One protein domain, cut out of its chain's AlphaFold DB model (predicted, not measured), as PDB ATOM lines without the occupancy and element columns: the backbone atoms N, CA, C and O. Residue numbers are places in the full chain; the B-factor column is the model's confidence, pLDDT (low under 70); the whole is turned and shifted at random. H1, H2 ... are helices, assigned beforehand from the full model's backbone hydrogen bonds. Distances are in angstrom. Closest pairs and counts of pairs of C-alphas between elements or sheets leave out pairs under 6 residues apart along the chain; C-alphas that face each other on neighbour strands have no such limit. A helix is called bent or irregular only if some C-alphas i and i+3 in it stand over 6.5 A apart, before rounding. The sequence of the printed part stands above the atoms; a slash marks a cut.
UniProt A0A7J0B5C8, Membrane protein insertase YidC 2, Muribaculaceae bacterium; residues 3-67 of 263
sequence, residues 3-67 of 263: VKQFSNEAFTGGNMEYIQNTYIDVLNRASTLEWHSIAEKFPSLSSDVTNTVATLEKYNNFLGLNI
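AT A GLANCE: This is residues 3 to 67 of the 263 residues of the protein "Membrane protein insertase YidC 2" of Muribaculaceae bacterium (UniProt A0A7J0B5C8). Two loosely joined parts stand end to end along an elongated outline: at one end a helical hairpin, H4 and H5 side by side, and at the other H3 with the two short helices H1 and H2 near its first half. Only the three-residue link, residues 29 to 31, joins the two parts along the chain; a short turn back of the chain, residues 61 to 67, follows H5, and residues 12 to 17 stick out at the far end. The printed part has 65 residues, with five named helices in the order H1, H2, H3, H4, H5 and no named strand; the class is all helix. The whole is loose, with a radius of gyration of the C-alphas of 14.0 A, and spans 43 by 26 by 17 A.

IN THESE COORDINATES: The longest helix is H5, residues 43 to 60, 24.6 A from C-alpha 43 at (242.700, 60.843, 136.707) to C-alpha 60 at (258.803, 70.571, 152.633). It has a kink of 28 degrees near residue 50, and it is irregular: C-alphas 44 and 47 are 7.5 A apart. Before it comes H4, residues 32 to 41, 14.5 A long. H3, residues 16 to 28, is 18.1 A long. H2 holds residues 9 to 12. H1 holds residues 3 to 6, with C-alpha 3 at (261.922, 47.901, 140.884).

HOW THE PARTS SIT: H5 touches H4 with its residues 45 to 53 alone; their closest C-alphas are those of Ala 39 and Ser 46, 4.4 A apart. The two form a helical hairpin, with a shallow tilt of 13 degrees, opposite ways. H3 is apart from H5, and it is only just apart from H4, with the closest C-alphas 8.1 A apart. H3 and H2 touch only at the corner by their link, H3 with residues 18 to 19 alone; the closest C-alphas are those of Phe 11 and Ile 19, 5.4 A apart. H1 and H3 are close but not clearly touching, the closest C-alphas being those of Gln 5 and Thr 22, 6.5 A apart. In H3 and H4 every O i to N i+4 pair is within hydrogen-bond range, and in H5 12 of 14 are. H1 and H2 are too short for such a pair; of O i to N i+3 pairs, H1 has 1 of 1 within range and H2 0 of 1.

THE WHOLE: The two C-alphas farthest apart are those of Gly 13 and Leu 63, at 44.0 A. Residues 61 to 62 pair with residues 65 to 66, antiparallel. The four links between the helices are tight. The printed part has no cut. The mean pLDDT of the printed part is 88.5, and no printed residue is under 70.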
ATOM      1  N   VAL A   3     262.381  49.018 141.742       88.56
ATOM      2  CA  VAL A   3     261.922  47.901 140.884       88.56
ATOM      3  C   VAL A   3     261.907  46.552 141.616       88.56
ATOM      4  O   VAL A   3     260.968  45.783 141.461       88.56
ATOM      5  N   LYS A   4     262.909  46.290 142.467       92.00
ATOM      6  CA  LYS A   4     263.012  45.037 143.230       92.00
ATOM      7  C   LYS A   4     261.922  44.858 144.294       92.00
ATOM      8  O   LYS A   4     261.654  43.726 144.673       92.00
ATOM      9  N   GLN A   5     261.332  45.948 144.793       91.25
ATOM     10  CA  GLN A   5     260.257  45.886 145.787       91.25
ATOM     11  C   GLN A   5     258.957  45.391 145.139       91.25
ATOM     12  O   GLN A   5     258.290  44.528 145.691       91.25
ATOM     13  N   PHE A   6     258.661  45.829 143.912       92.31
ATOM     14  CA  PHE A   6     257.482  45.382 143.158       92.31
ATOM     15  C   PHE A   6     257.554  43.918 142.703       92.31
ATOM     16  O   PHE A   6     256.526  43.283 142.501       92.31
ATOM     17  N   SER A   7     258.764  43.372 142.540       93.00
ATOM     18  CA  SER A   7     258.982  41.962 142.194       93.00
ATOM     19  C   SER A   7     259.184  41.055 143.413       93.00
ATOM     20  O   SER A   7     259.527  39.888 143.244       93.00
ATOM     21  N   ASN A   8     259.074  41.583 144.636       94.88
ATOM     22  CA  ASN A   8     259.266  40.803 145.856       94.88
ATOM     23  C   ASN A   8     258.080  39.850 146.083       94.88
ATOM     24  O   ASN A   8     256.937  40.237 145.855       94.88
ATOM     25  N   GLU A   9     258.338  38.641 146.588       93.81
ATOM     26  CA  GLU A   9     257.293  37.649 146.891       93.81
ATOM     27  C   GLU A   9     256.249  38.162 147.890       93.81
ATOM     28  O   GLU A   9     255.077  37.827 147.774       93.81
ATOM     29  N   ALA A  10     256.632  39.026 148.834       92.62
ATOM     30  CA  ALA A  10     255.680  39.658 149.744       92.62
ATOM     31  C   ALA A  10     254.741  40.632 149.008       92.62
ATOM     32  O   ALA A  10     253.567  40.735 149.357       92.62
ATOM     33  N   PHE A  11     255.229  41.314 147.967       94.75
ATOM     34  CA  PHE A  11     254.415  42.211 147.146       94.75
ATOM     35  C   PHE A  11     253.477  41.421 146.229       94.75
ATOM     36  O   PHE A  11     252.272  41.659 146.216       94.75
ATOM     37  N   THR A  12     254.008  40.444 145.488       94.00
ATOM     38  CA  THR A  12     253.218  39.630 144.549       94.00
ATOM     39  C   THR A  12     252.288  38.647 145.259       94.00
ATOM     40  O   THR A  12     251.228  38.318 144.734       94.00
ATOM     41  N   GLY A  13     252.652  38.221 146.469       92.69
ATOM     42  CA  GLY A  13     251.859  37.365 147.348       92.69
ATOM     43  C   GLY A  13     250.768  38.094 148.138       92.69
ATOM     44  O   GLY A  13     250.076  37.450 148.924       92.69
ATOM     45  N   GLY A  14     250.592  39.409 147.956       92.88
ATOM     46  CA  GLY A  14     249.465  40.142 148.542       92.88
ATOM     47  C   GLY A  14     249.643  40.550 150.008       92.88
ATOM     48  O   GLY A  14     248.647  40.795 150.690       92.88
ATOM     49  N   ASN A  15     250.873  40.627 150.529       95.81
ATOM     50  CA  ASN A  15     251.092  41.144 151.879       95.81
ATOM     51  C   ASN A  15     250.765  42.647 151.915       95.81
ATOM     52  O   ASN A  15     251.525  43.476 151.412       95.81
ATOM     53  N   MET A  16     249.630  42.987 152.526       94.38
ATOM     54  CA  MET A  16     249.088  44.349 152.536       94.38
ATOM     55  C   MET A  16     250.039  45.376 153.157       94.38
ATOM     56  O   MET A  16     250.177  46.473 152.618       94.38
ATOM     57  N   GLU A  17     250.730  45.023 154.242       95.69
ATOM     58  CA  GLU A  17     251.693  45.914 154.900       95.69
ATOM     59  C   GLU A  17     252.902  46.184 153.993       95.69
ATOM     60  O   GLU A  17     253.315  47.332 153.818       95.69
ATOM     61  N   TYR A  18     253.436  45.142 153.350       94.88
ATOM     62  CA  TYR A  18     254.557  45.282 152.420       94.88
ATOM     63  C   TYR A  18     254.183  46.125 151.194       94.88
ATOM     64  O   TYR A  18     254.950  46.998 150.777       94.88
ATOM     65  N   ILE A  19     252.996  45.890 150.627       94.88
ATOM     66  CA  ILE A  19     252.477  46.643 149.479       94.88
ATOM     67  C   ILE A  19     252.318  48.119 149.849       94.88
ATOM     68  O   ILE A  19     252.815  48.987 149.129       94.88
ATOM     69  N   GLN A  20     251.679  48.405 150.985       94.00
ATOM     70  CA  GLN A  20     251.477  49.771 151.459       94.00
ATOM     71  C   GLN A  20     252.814  50.495 151.660       94.00
ATOM     72  O   GLN A  20     252.998  51.587 151.124       94.00
ATOM     73  N   ASN A  21     253.764  49.874 152.364       94.00
ATOM     74  CA  ASN A  21     255.085  50.461 152.596       94.00
ATOM     75  C   ASN A  21     255.855  50.692 151.288       94.00
ATOM     76  O   ASN A  21     256.494  51.728 151.133       94.00
ATOM     77  N   THR A  22     255.731  49.788 150.311       93.44
ATOM     78  CA  THR A  22     256.349  49.961 148.986       93.44
ATOM     79  C   THR A  22     255.814  51.206 148.276       93.44
ATOM     80  O   THR A  22     256.590  52.001 147.745       93.44
ATOM     81  N   TYR A  23     254.495  51.419 148.287       91.06
ATOM     82  CA  TYR A  23     253.913  52.634 147.712       91.06
ATOM     83  C   TYR A  23     254.335  53.891 148.479       91.06
ATOM     84  O   TYR A  23     254.705  54.877 147.846       91.06
ATOM     85  N   ILE A  24     254.340  53.852 149.815       89.50
ATOM     86  CA  ILE A  24     254.800  54.972 150.651       89.50
ATOM     87  C   ILE A  24     256.248  55.348 150.308       89.50
ATOM     88  O   ILE A  24     256.531  56.524 150.081       89.50
ATOM     89  N   ASP A  25     257.155  54.376 150.206       88.19
ATOM     90  CA  ASP A  25     258.570  54.606 149.887       88.19
ATOM     91  C   ASP A  25     258.766  55.262 148.516       88.19
ATOM     92  O   ASP A  25     259.580  56.180 148.360       88.19
ATOM     93  N   VAL A  26     258.014  54.796 147.516       88.50
ATOM     94  CA  VAL A  26     258.064  55.335 146.153       88.50
ATOM     95  C   VAL A  26     257.534  56.765 146.128       88.50
ATOM     96  O   VAL A  26     258.206  57.655 145.605       88.50
ATOM     97  N   LEU A  27     256.361  56.997 146.721       87.44
ATOM     98  CA  LEU A  27     255.701  58.302 146.727       87.44
ATOM     99  C   LEU A  27     256.478  59.339 147.551       87.44
ATOM    100  O   LEU A  27     256.596  60.485 147.126       87.44
ATOM    101  N   ASN A  28     257.100  58.944 148.666       83.69
ATOM    102  CA  ASN A  28     257.939  59.834 149.479       83.69
ATOM    103  C   ASN A  28     259.192  60.339 148.749       83.69
ATOM    104  O   ASN A  28     259.782  61.339 149.158       83.69
ATOM    105  N   ARG A  29     259.628  59.647 147.692       79.44
ATOM    106  CA  ARG A  29     260.753  60.073 146.851       79.44
ATOM    107  C   ARG A  29     260.338  60.769 145.561       79.44
ATOM    108  O   ARG A  29     261.228  61.249 144.861       79.44
ATOM    109  N   ALA A  30     259.047  60.807 145.244       81.62
ATOM    110  CA  ALA A  30     258.571  61.423 144.020       81.62
ATOM    111  C   ALA A  30     258.801  62.942 144.053       81.62
ATOM    112  O   ALA A  30     258.399  63.641 144.987       81.62
ATOM    113  N   SER A  31     259.457  63.445 143.012       76.56
ATOM    114  CA  SER A  31     259.597  64.873 142.729       76.56
ATOM    115  C   SER A  31     258.259  65.492 142.317       76.56
ATOM    116  O   SER A  31     257.325  64.788 141.928       76.56
ATOM    117  N   THR A  32     258.162  66.823 142.334       75.25
ATOM    118  CA  THR A  32     256.949  67.546 141.908       75.25
ATOM    119  C   THR A  32     256.489  67.133 140.499       75.25
ATOM    120  O   THR A  32     255.302  66.919 140.265       75.25
ATOM    121  N   LEU A  33     257.428  66.920 139.570       79.25
ATOM    122  CA  LEU A  33     257.138  66.466 138.201       79.25
ATOM    123  C   LEU A  33     256.557  65.044 138.149       79.25
ATOM    124  O   LEU A  33     255.668  64.751 137.347       79.25
ATOM    125  N   GLU A  34     257.056  64.148 138.997       86.69
ATOM    126  CA  GLU A  34     256.550  62.777 139.084       86.69
ATOM    127  C   GLU A  34     255.145  62.751 139.694       86.69
ATOM    128  O   GLU A  34     254.288  62.024 139.197       86.69
ATOM    129  N   TRP A  35     254.864  63.600 140.686       86.75
ATOM    130  CA  TRP A  35     253.512  63.774 141.220       86.75
ATOM    131  C   TRP A  35     252.517  64.279 140.170       86.75
ATOM    132  O   TRP A  35     251.418  63.730 140.065       86.75
ATOM    133  N   HIS A  36     252.904  65.248 139.334       84.31
ATOM    134  CA  HIS A  36     252.072  65.673 138.201       84.31
ATOM    135  C   HIS A  36     251.820  64.525 137.215       84.31
ATOM    136  O   HIS A  36     250.683  64.305 136.799       84.31
ATOM    137  N   SER A  37     252.849  63.723 136.925       89.06
ATOM    138  CA  SER A  37     252.717  62.551 136.051       89.06
ATOM    139  C   SER A  37     251.744  61.501 136.611       89.06
ATOM    140  O   SER A  37     251.064  60.820 135.844       89.06
ATOM    141  N   ILE A  38     251.661  61.348 137.939       88.88
ATOM    142  CA  ILE A  38     250.693  60.447 138.587       88.88
ATOM    143  C   ILE A  38     249.267  60.976 138.398       88.88
ATOM    144  O   ILE A  38     248.392  60.201 138.016       88.88
ATOM    145  N   ALA A  39     249.035  62.275 138.614       87.88
ATOM    146  CA  ALA A  39     247.716  62.883 138.422       87.88
ATOM    147  C   ALA A  39     247.215  62.745 136.971       87.88
ATOM    148  O   ALA A  39     246.036  62.468 136.751       87.88
ATOM    149  N   GLU A  40     248.112  62.880 135.990       90.00
ATOM    150  CA  GLU A  40     247.791  62.697 134.570       90.00
ATOM    151  C   GLU A  40     247.458  61.240 134.222       90.00
ATOM    152  O   GLU A  40     246.488  60.973 133.511       90.00
ATOM    153  N   LYS A  41     248.250  60.280 134.717       92.81
ATOM    154  CA  LYS A  41     248.070  58.853 134.397       92.81
ATOM    155  C   LYS A  41     246.935  58.187 135.169       92.81
ATOM    156  O   LYS A  41     246.398  57.188 134.694       92.81
ATOM    157  N   PHE A  42     246.563  58.731 136.325       91.31
ATOM    158  CA  PHE A  42     245.490  58.216 137.173       91.31
ATOM    159  C   PHE A  42     244.476  59.323 137.500       91.31
ATOM    160  O   PHE A  42     244.431  59.804 138.635       91.31
ATOM    161  N   PRO A  43     243.614  59.713 136.537       91.69
ATOM    162  CA  PRO A  43     242.700  60.843 136.707       91.69
ATOM    163  C   PRO A  43     241.746  60.705 137.899       91.69
ATOM    164  O   PRO A  43     241.398  61.701 138.528       91.69
ATOM    165  N   SER A  44     241.356  59.476 138.254       94.00
ATOM    166  CA  SER A  44     240.498  59.195 139.412       94.00
ATOM    167  C   SER A  44     241.139  59.550 140.758       94.00
ATOM    168  O   SER A  44     240.414  59.787 141.717       94.00
ATOM    169  N   LEU A  45     242.473  59.609 140.830       88.94
ATOM    170  CA  LEU A  45     243.236  59.962 142.032       88.94
ATOM    171  C   LEU A  45     243.734  61.413 142.004       88.94
ATOM    172  O   LEU A  45     244.401  61.852 142.938       88.94
ATOM    173  N   SER A  46     243.430  62.177 140.951       88.25
ATOM    174  CA  SER A  46     243.989  63.518 140.737       88.25
ATOM    175  C   SER A  46     243.689  64.486 141.890       88.25
ATOM    176  O   SER A  46     244.564  65.246 142.310       88.25
ATOM    177  N   SER A  47     242.486  64.408 142.471       90.62
ATOM    178  CA  SER A  47     242.114  65.203 143.651       90.62
ATOM    179  C   SER A  47     242.990  64.866 144.862       90.62
ATOM    180  O   SER A  47     243.545  65.763 145.497       90.62
ATOM    181  N   ASP A  48     243.172  63.577 145.155       90.00
ATOM    182  CA  ASP A  48     243.986  63.123 146.286       90.00
ATOM    183  C   ASP A  48     245.462  63.473 146.088       90.00
ATOM    184  O   ASP A  48     246.119  63.947 147.017       90.00
ATOM    185  N   VAL A  49     245.969  63.321 144.860       88.94
ATOM    186  CA  VAL A  49     247.326  63.730 144.481       88.94
ATOM    187  C   VAL A  49     247.510  65.230 144.684       88.94
ATOM    188  O   VAL A  49     248.460  65.637 145.344       88.94
ATOM    189  N   THR A  50     246.588  66.058 144.193       87.06
ATOM    190  CA  THR A  50     246.686  67.522 144.309       87.06
ATOM    191  C   THR A  50     246.660  67.972 145.770       87.06
ATOM    192  O   THR A  50     247.497  68.774 146.188       87.06
ATOM    193  N   ASN A  51     245.758  67.409 146.581       90.25
ATOM    194  CA  ASN A  51     245.683  67.693 148.017       90.25
ATOM    195  C   ASN A  51     246.953  67.252 148.760       90.25
ATOM    196  O   ASN A  51     247.440  67.957 149.652       90.25
ATOM    197  N   THR A  52     247.509  66.100 148.377       88.50
ATOM    198  CA  THR A  52     248.749  65.570 148.954       88.50
ATOM    199  C   THR A  52     249.937  66.450 148.590       88.50
ATOM    200  O   THR A  52     250.675  66.849 149.486       88.50
ATOM    201  N   VAL A  53     250.092  66.834 147.319       84.69
ATOM    202  CA  VAL A  53     251.161  67.737 146.863       84.69
ATOM    203  C   VAL A  53     251.069  69.082 147.575       84.69
ATOM    204  O   VAL A  53     252.061  69.517 148.149       84.69
ATOM    205  N   ALA A  54     249.884  69.692 147.658       86.38
ATOM    206  CA  ALA A  54     249.701  70.961 148.367       86.38
ATOM    207  C   ALA A  54     250.067  70.869 149.863       86.38
ATOM    208  O   ALA A  54     250.538  71.834 150.471       86.38
ATOM    209  N   THR A  55     249.850  69.705 150.478       87.25
ATOM    210  CA  THR A  55     250.235  69.441 151.870       87.25
ATOM    211  C   THR A  55     251.745  69.222 151.999       87.25
ATOM    212  O   THR A  55     252.381  69.797 152.883       87.25
ATOM    213  N   LEU A  56     252.338  68.444 151.091       83.56
ATOM    214  CA  LEU A  56     253.778  68.195 151.034       83.56
ATOM    215  C   LEU A  56     254.564  69.473 150.759       83.56
ATOM    216  O   LEU A  56     255.602  69.678 151.377       83.56
ATOM    217  N   GLU A  57     254.074  70.356 149.895       82.25
ATOM    218  CA  GLU A  57     254.695  71.654 149.638       82.25
ATOM    219  C   GLU A  57     254.750  72.508 150.901       82.25
ATOM    220  O   GLU A  57     255.768  73.143 151.153       82.25
ATOM    221  N   LYS A  58     253.715  72.483 151.750       84.38
ATOM    222  CA  LYS A  58     253.746  73.195 153.038       84.38
ATOM    223  C   LYS A  58     254.784  72.611 153.994       84.38
ATOM    224  O   LYS A  58     255.503  73.376 154.626       84.38
ATOM    225  N   TYR A  59     254.873  71.284 154.100       84.38
ATOM    226  CA  TYR A  59     255.817  70.631 155.017       84.38
ATOM    227  C   TYR A  59     257.265  70.687 154.538       84.38
ATOM    228  O   TYR A  59     258.178  70.854 155.344       84.38
ATOM    229  N   ASN A  60     257.478  70.561 153.232       86.00
ATOM    230  CA  ASN A  60     258.803  70.571 152.633       86.00
ATOM    231  C   ASN A  60     259.293  71.988 152.326       86.00
ATOM    232  O   ASN A  60     260.420  72.143 151.873       86.00
ATOM    233  N   ASN A  61     258.500  73.033 152.557       87.06
ATOM    234  CA  ASN A  61     258.968  74.399 152.381       87.06
ATOM    235  C   ASN A  61     259.743  74.875 153.614       87.06
ATOM    236  O   ASN A  61     259.197  75.028 154.705       87.06
ATOM    237  N   PHE A  62     261.025  75.167 153.417       85.06
ATOM    238  CA  PHE A  62     261.873  75.824 154.398       85.06
ATOM    239  C   PHE A  62     262.526  77.055 153.772       85.06
ATOM    240  O   PHE A  62     263.248  76.948 152.783       85.06
ATOM    241  N   LEU A  63     262.290  78.234 154.359       83.06
ATOM    242  CA  LEU A  63     262.808  79.522 153.867       83.06
ATOM    243  C   LEU A  63     262.482  79.799 152.383       83.06
ATOM    244  O   LEU A  63     263.249  80.461 151.690       83.06
ATOM    245  N   GLY A  64     261.350  79.289 151.891       78.06
ATOM    246  CA  GLY A  64     260.925  79.414 150.496       78.06
ATOM    247  C   GLY A  64     261.404  78.278 149.591       78.06
ATOM    248  O   GLY A  64     260.898  78.158 148.480       78.06
ATOM    249  N   LEU A  65     262.329  77.426 150.047       81.81
ATOM    250  CA  LEU A  65     262.867  76.294 149.290       81.81
ATOM    251  C   LEU A  65     262.106  75.004 149.595       81.81
ATOM    252  O   LEU A  65     261.923  74.653 150.757       81.81
ATOM    253  N   ASN A  66     261.759  74.236 148.558       85.88
ATOM    254  CA  ASN A  66     261.293  72.864 148.739       85.88
ATOM    255  C   ASN A  66     262.486  71.947 149.060       85.88
ATOM    256  O   ASN A  66     263.275  71.597 148.181       85.88
ATOM    257  N   ILE A  67     262.618  71.551 150.323       86.94
ATOM    258  CA  ILE A  67     263.732  70.751 150.839       86.94
ATOM    259  C   ILE A  67     263.713  69.290 150.380       86.94
ATOM    260  O   ILE A  67     264.706  68.583 150.567       86.94
TER     261      ILE A  67